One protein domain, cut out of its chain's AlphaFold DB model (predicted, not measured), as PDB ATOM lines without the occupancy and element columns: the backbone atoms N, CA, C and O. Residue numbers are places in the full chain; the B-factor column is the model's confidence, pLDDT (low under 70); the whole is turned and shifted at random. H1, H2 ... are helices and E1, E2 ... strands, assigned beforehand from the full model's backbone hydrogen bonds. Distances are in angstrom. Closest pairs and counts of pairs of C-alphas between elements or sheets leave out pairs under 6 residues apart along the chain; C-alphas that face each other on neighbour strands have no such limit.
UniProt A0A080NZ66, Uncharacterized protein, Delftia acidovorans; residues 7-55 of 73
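What this domain is: This is residues 7 to 55 of the 73 residues of an uncharacterized protein of Delftia acidovorans (UniProt A0A080NZ66). Two helices, H1 and the longer H2, lie side by side and run opposite ways, and a small two-stranded hairpin, E1 and E2, comes between them along the chain and packs on H1 through E1. The last stretch, residues 47 to 55, sticks out beyond this body, and most of it is the end of H2. The printed part has 49 residues with two named helices and two named strands in the order H1, E1, E2, H2; the sheet, E1 - E2, is antiparallel, and the class is mostly helix. The whole is compact, with a radius of gyration of the C-alphas of 10.9 A, but only just elongated, spanning 33 by 22 by 15 A.

How they stand to each other: H1, residues 7 to 18, and H2, residues 35 to 54, touch, at a shallow tilt of 14 degrees, opposite ways; their closest C-alphas are those of Leu 9 and Arg 42, 7.1 A apart. E1, residues 22 to 25, has its C-alpha of Tyr 25 6.3 A from that of His 8, the closest pair of E1 and H1. E1 and E2, residues 28 to 31, are a hairpin, antiparallel at 157 degrees; N 23 and O 30 are within hydrogen-bond range at 2.9 A, N 30 and O 23 at 2.8 A. H1 and E2 are apart, as are E1 and H2. In H1 and H2 every O i to N i+4 pair is within hydrogen-bond range.

Where its parts are: H1 begins at C-alpha 7 (177.700, 78.125, 11.873) and measures 16.4 A. E1 measures 10.0 A and E2 9.7 A. H2 measures 28.4 A and ends at C-alpha 54 (180.354, 62.425, 22.938).

The domain as a whole: The C-alphas farthest apart, those of Thr 18 and Ala 55, are 33.7 A apart. The printed part has no cut, and its three links are tight. The mean pLDDT of the printed part is 72.1; residues 19 to 20, 26 to 28 and 51 to 55 are under 70.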
ATOM      1  N   GLU A   7     178.401  77.189  12.762       74.25
ATOM      2  CA  GLU A   7     177.700  78.125  11.873       74.25
ATOM      3  C   GLU A   7     176.182  78.125  12.086       74.25
ATOM      4  O   GLU A   7     175.561  79.179  12.055       74.25
ATOM      5  N   HIS A   8     175.566  76.979  12.395       70.81
ATOM      6  CA  HIS A   8     174.129  76.950  12.693       70.81
ATOM      7  C   HIS A   8     173.793  77.647  14.020       70.81
ATOM      8  O   HIS A   8     172.686  78.149  14.194       70.81
ATOM      9  N   LEU A   9     174.732  77.648  14.970       74.81
ATOM     10  CA  LEU A   9     174.597  78.361  16.240       74.81
ATOM     11  C   LEU A   9     174.712  79.871  16.029       74.81
ATOM     12  O   LEU A   9     173.924  80.606  16.609       74.81
ATOM     13  N   ASP A  10     175.645  80.296  15.179       77.38
ATOM     14  CA  ASP A  10     175.840  81.697  14.800       77.38
ATOM     15  C   ASP A  10     174.623  82.259  14.046       77.38
ATOM     16  O   ASP A  10     174.096  83.303  14.415       77.38
ATOM     17  N   GLN A  11     174.069  81.498  13.094       75.94
ATOM     18  CA  GLN A  11     172.815  81.865  12.423       75.94
ATOM     19  C   GLN A  11     171.633  81.969  13.391       75.94
ATOM     20  O   GLN A  11     170.783  82.842  13.224       75.94
ATOM     21  N   LEU A  12     171.566  81.097  14.405       74.31
ATOM     22  CA  LEU A  12     170.563  81.225  15.462       74.31
ATOM     23  C   LEU A  12     170.786  82.493  16.294       74.31
ATOM     24  O   LEU A  12     169.815  83.155  16.632       74.31
ATOM     25  N   ASP A  13     172.029  82.819  16.644       73.69
ATOM     26  CA  ASP A  13     172.364  83.982  17.474       73.69
ATOM     27  C   ASP A  13     172.054  85.297  16.747       73.69
ATOM     28  O   ASP A  13     171.390  86.172  17.300       73.69
ATOM     29  N   LEU A  14     172.408  85.377  15.462       76.25
ATOM     30  CA  LEU A  14     172.079  86.505  14.598       76.25
ATOM     31  C   LEU A  14     170.562  86.690  14.477       76.25
ATOM     32  O   LEU A  14     170.067  87.803  14.612       76.25
ATOM     33  N   ALA A  15     169.819  85.600  14.288       73.19
ATOM     34  CA  ALA A  15     168.366  85.635  14.188       73.19
ATOM     35  C   ALA A  15     167.692  86.010  15.532       73.19
ATOM     36  O   ALA A  15     166.672  86.698  15.550       73.19
ATOM     37  N   ILE A  16     168.285  85.626  16.675       70.81
ATOM     38  CA  ILE A  16     167.855  86.104  18.003       70.81
ATOM     39  C   ILE A  16     168.097  87.615  18.114       70.81
ATOM     40  O   ILE A  16     167.221  88.336  18.588       70.81
ATOM     41  N   ALA A  17     169.266  88.093  17.677       74.31
ATOM     42  CA  ALA A  17     169.657  89.497  17.764       74.31
ATOM     43  C   ALA A  17     168.828  90.409  16.843       74.31
ATOM     44  O   ALA A  17     168.505  91.531  17.229       74.31
ATOM     45  N   THR A  18     168.450  89.935  15.653       73.44
ATOM     46  CA  THR A  18     167.586  90.675  14.716       73.44
ATOM     47  C   THR A  18     166.099  90.568  15.057       73.44
ATOM     48  O   THR A  18     165.300  91.345  14.537       73.44
ATOM     49  N   GLY A  19     165.711  89.627  15.928       69.06
ATOM     50  CA  GLY A  19     164.309  89.310  16.211       69.06
ATOM     51  C   GLY A  19     163.614  88.573  15.063       69.06
ATOM     52  O   GLY A  19     162.389  88.434  15.063       69.06
ATOM     53  N   GLU A  20     164.379  88.101  14.079       65.62
ATOM     54  CA  GLU A  20     163.859  87.350  12.951       65.62
ATOM     55  C   GLU A  20     163.683  85.891  13.373       65.62
ATOM     56  O   GLU A  20     164.633  85.149  13.601       65.62
ATOM     57  N   LEU A  21     162.437  85.449  13.510       72.75
ATOM     58  CA  LEU A  21     162.145  84.124  14.052       72.75
ATOM     59  C   LEU A  21     162.374  82.989  13.040       72.75
ATOM     60  O   LEU A  21     161.973  81.854  13.279       72.75
ATOM     61  N   THR A  22     162.992  83.260  11.898       71.56
ATOM     62  CA  THR A  22     163.117  82.301  10.803       71.56
ATOM     63  C   THR A  22     164.566  81.857  10.686       71.56
ATOM     64  O   THR A  22     165.433  82.656  10.361       71.56
ATOM     65  N   VAL A  23     164.850  80.576  10.935       72.25
ATOM     66  CA  VAL A  23     166.209  80.030  10.825       72.25
ATOM     67  C   VAL A  23     166.221  78.809   9.924       72.25
ATOM     68  O   VAL A  23     165.483  77.850  10.138       72.25
ATOM     69  N   SER A  24     167.094  78.821   8.922       70.00
ATOM     70  CA  SER A  24     167.275  77.696   8.007       70.00
ATOM     71  C   SER A  24     168.502  76.885   8.406       70.00
ATOM     72  O   SER A  24     169.618  77.375   8.299       70.00
ATOM     73  N   TYR A  25     168.322  75.633   8.836       71.50
ATOM     74  CA  TYR A  25     169.437  74.721   9.127       71.50
ATOM     75  C   TYR A  25     169.129  73.297   8.645       71.50
ATOM     76  O   TYR A  25     167.975  72.875   8.581       71.50
ATOM     77  N   ARG A  26     170.165  72.538   8.247       62.97
ATOM     78  CA  ARG A  26     170.031  71.208   7.594       62.97
ATOM     79  C   ARG A  26     169.114  71.209   6.352       62.97
ATOM     80  O   ARG A  26     168.486  70.194   6.058       62.97
ATOM     81  N   GLY A  27     169.031  72.332   5.634       69.69
ATOM     82  CA  GLY A  27     168.167  72.480   4.456       69.69
ATOM     83  C   GLY A  27     166.672  72.580   4.778       69.69
ATOM     84  O   GLY A  27     165.847  72.391   3.889       69.69
ATOM     85  N   ARG A  28     166.306  72.845   6.039       69.06
ATOM     86  CA  ARG A  28     164.920  73.064   6.464       69.06
ATOM     87  C   ARG A  28     164.805  74.438   7.103       69.06
ATOM     88  O   ARG A  28     165.563  74.768   8.013       69.06
ATOM     89  N   THR A  29     163.854  75.224   6.621       76.81
ATOM     90  CA  THR A  29     163.490  76.506   7.221       76.81
ATOM     91  C   THR A  29     162.579  76.246   8.411       76.81
ATOM     92  O   THR A  29     161.527  75.623   8.279       76.81
ATOM     93  N   HIS A  30     163.007  76.693   9.585       73.75
ATOM     94  CA  HIS A  30     162.259  76.618  10.826       73.75
ATOM     95  C   HIS A  30     161.840  78.029  11.237       73.75
ATOM     96  O   HIS A  30     162.678  78.849  11.601       73.75
ATOM     97  N   THR A  31     160.536  78.302  11.181       77.25
ATOM     98  CA  THR A  31     159.944  79.543  11.689       77.25
ATOM     99  C   THR A  31     159.500  79.324  13.131       77.25
ATOM    100  O   THR A  31     158.580  78.555  13.412       77.25
ATOM    101  N   TYR A  32     160.181  79.980  14.055       74.19
ATOM    102  CA  TYR A  32     159.794  80.105  15.448       74.19
ATOM    103  C   TYR A  32     158.723  81.202  15.575       74.19
ATOM    104  O   TYR A  32     158.574  82.057  14.711       74.19
ATOM    105  N   GLN A  33     157.903  81.155  16.620       71.81
ATOM    106  CA  GLN A  33     156.872  82.180  16.861       71.81
ATOM    107  C   GLN A  33     157.227  83.079  18.048       71.81
ATOM    108  O   GLN A  33     156.655  84.152  18.206       71.81
ATOM    109  N   THR A  34     158.164  82.642  18.893       73.88
ATOM    110  CA  THR A  34     158.561  83.337  20.118       73.88
ATOM    111  C   THR A  34     160.051  83.159  20.401       73.88
ATOM    112  O   THR A  34     160.656  82.145  20.040       73.88
ATOM    113  N   THR A  35     160.640  84.115  21.119       71.69
ATOM    114  CA  THR A  35     162.040  84.055  21.570       71.69
ATOM    115  C   THR A  35     162.297  82.860  22.500       71.69
ATOM    116  O   THR A  35     163.366  82.259  22.449       71.69
ATOM    117  N   ASP A  36     161.301  82.444  23.297       75.31
ATOM    118  CA  ASP A  36     161.382  81.243  24.150       75.31
ATOM    119  C   ASP A  36     161.578  79.957  23.328       75.31
ATOM    120  O   ASP A  36     162.433  79.126  23.647       75.31
ATOM    121  N   GLN A  37     160.839  79.818  22.220       74.94
ATOM    122  CA  GLN A  37     161.006  78.703  21.283       74.94
ATOM    123  C   GLN A  37     162.414  78.693  20.674       74.94
ATOM    124  O   GLN A  37     163.030  77.635  20.540       74.94
ATOM    125  N   MET A  38     162.949  79.874  20.364       72.94
ATOM    126  CA  MET A  38     164.291  80.035  19.812       72.94
ATOM    127  C   MET A  38     165.383  79.654  20.823       72.94
ATOM    128  O   MET A  38     166.337  78.947  20.489       72.94
ATOM    129  N   LEU A  39     165.202  80.022  22.094       78.06
ATOM    130  CA  LEU A  39     166.105  79.646  23.183       78.06
ATOM    131  C   LEU A  39     166.093  78.128  23.430       78.06
ATOM    132  O   LEU A  39     167.149  77.508  23.603       78.06
ATOM    133  N   LYS A  40     164.907  77.505  23.382       77.88
ATOM    134  CA  LYS A  40     164.748  76.043  23.452       77.88
ATOM    135  C   LYS A  40     165.405  75.343  22.267       77.88
ATOM    136  O   LYS A  40     166.072  74.326  22.466       77.88
ATOM    137  N   ALA A  41     165.289  75.894  21.059       75.94
ATOM    138  CA  ALA A  41     165.971  75.374  19.879       75.94
ATOM    139  C   ALA A  41     167.498  75.429  20.036       75.94
ATOM    140  O   ALA A  41     168.167  74.421  19.802       75.94
ATOM    141  N   ARG A  42     168.049  76.543  20.539       74.75
ATOM    142  CA  ARG A  42     169.481  76.665  20.861       74.75
ATOM    143  C   ARG A  42     169.934  75.606  21.865       74.75
ATOM    144  O   ARG A  42     170.947  74.944  21.643       74.75
ATOM    145  N   ALA A  43     169.178  75.401  22.946       78.94
ATOM    146  CA  ALA A  43     169.483  74.374  23.943       78.94
ATOM    147  C   ALA A  43     169.433  72.952  23.353       78.94
ATOM    148  O   ALA A  43     170.292  72.121  23.655       78.94
ATOM    149  N   HIS A  44     168.463  72.680  22.477       78.44
ATOM    150  CA  HIS A  44     168.327  71.400  21.787       78.44
ATOM    151  C   HIS A  44     169.501  71.138  20.831       78.44
ATOM    152  O   HIS A  44     170.101  70.066  20.870       78.44
ATOM    153  N   ILE A  45     169.887  72.132  20.027       75.12
ATOM    154  CA  ILE A  45     171.024  72.054  19.099       75.12
ATOM    155  C   ILE A  45     172.340  71.883  19.865       75.12
ATOM    156  O   ILE A  45     173.143  71.023  19.513       75.12
ATOM    157  N   ALA A  46     172.547  72.626  20.957       77.56
ATOM    158  CA  ALA A  46     173.721  72.468  21.814       77.56
ATOM    159  C   ALA A  46     173.793  71.067  22.448       77.56
ATOM    160  O   ALA A  46     174.877  70.490  22.574       77.56
ATOM    161  N   ARG A  47     172.642  70.490  22.819       76.12
ATOM    162  CA  ARG A  47     172.558  69.115  23.326       76.12
ATOM    163  C   ARG A  47     172.888  68.092  22.243       76.12
ATOM    164  O   ARG A  47     173.692  67.203  22.508       76.12
ATOM    165  N   LEU A  48     172.337  68.244  21.040       74.56
ATOM    166  CA  LEU A  48     172.664  67.392  19.894       74.56
ATOM    167  C   LEU A  48     174.150  67.475  19.541       74.56
ATOM    168  O   LEU A  48     174.770  66.443  19.312       74.56
ATOM    169  N   LEU A  49     174.742  68.673  19.568       72.50
ATOM    170  CA  LEU A  49     176.173  68.866  19.341       72.50
ATOM    171  C   LEU A  49     177.003  68.120  20.393       72.50
ATOM    172  O   LEU A  49     177.898  67.363  20.033       72.50
ATOM    173  N   ARG A  50     176.669  68.257  21.685       71.12
ATOM    174  CA  ARG A  50     177.329  67.501  22.766       71.12
ATOM    175  C   ARG A  50     177.177  65.990  22.603       71.12
ATOM    176  O   ARG A  50     178.136  65.267  22.847       71.12
ATOM    177  N   GLN A  51     176.009  65.508  22.182       69.06
ATOM    178  CA  GLN A  51     175.788  64.086  21.906       69.06
ATOM    179  C   GLN A  51     176.601  63.609  20.698       69.06
ATOM    180  O   GLN A  51     177.182  62.531  20.751       69.06
ATOM    181  N   GLN A  52     176.708  64.422  19.645       63.88
ATOM    182  CA  GLN A  52     177.516  64.114  18.466       63.88
ATOM    183  C   GLN A  52     179.019  64.104  18.797       63.88
ATOM    184  O   GLN A  52     179.740  63.233  18.323       63.88
ATOM    185  N   SER A  53     179.491  65.018  19.652       60.31
ATOM    186  CA  SER A  53     180.878  65.045  20.144       60.31
ATOM    187  C   SER A  53     181.186  63.921  21.145       60.31
ATOM    188  O   SER A  53     182.287  63.380  21.133       60.31
ATOM    189  N   GLY A  54     180.220  63.533  21.984       52.31
ATOM    190  CA  GLY A  54     180.354  62.425  22.938       52.31
ATOM    191  C   GLY A  54     180.254  61.035  22.301       52.31
ATOM    192  O   GLY A  54     180.822  60.080  22.822       52.31
ATOM    193  N   ALA A  55     179.606  60.912  21.138       52.12
ATOM    194  CA  ALA A  55     179.507  59.653  20.398       52.12
ATOM    195  C   ALA A  55     180.850  59.173  19.805       52.12
ATOM    196  O   ALA A  55     180.954  58.014  19.417       52.12
TER     197      ALA A  55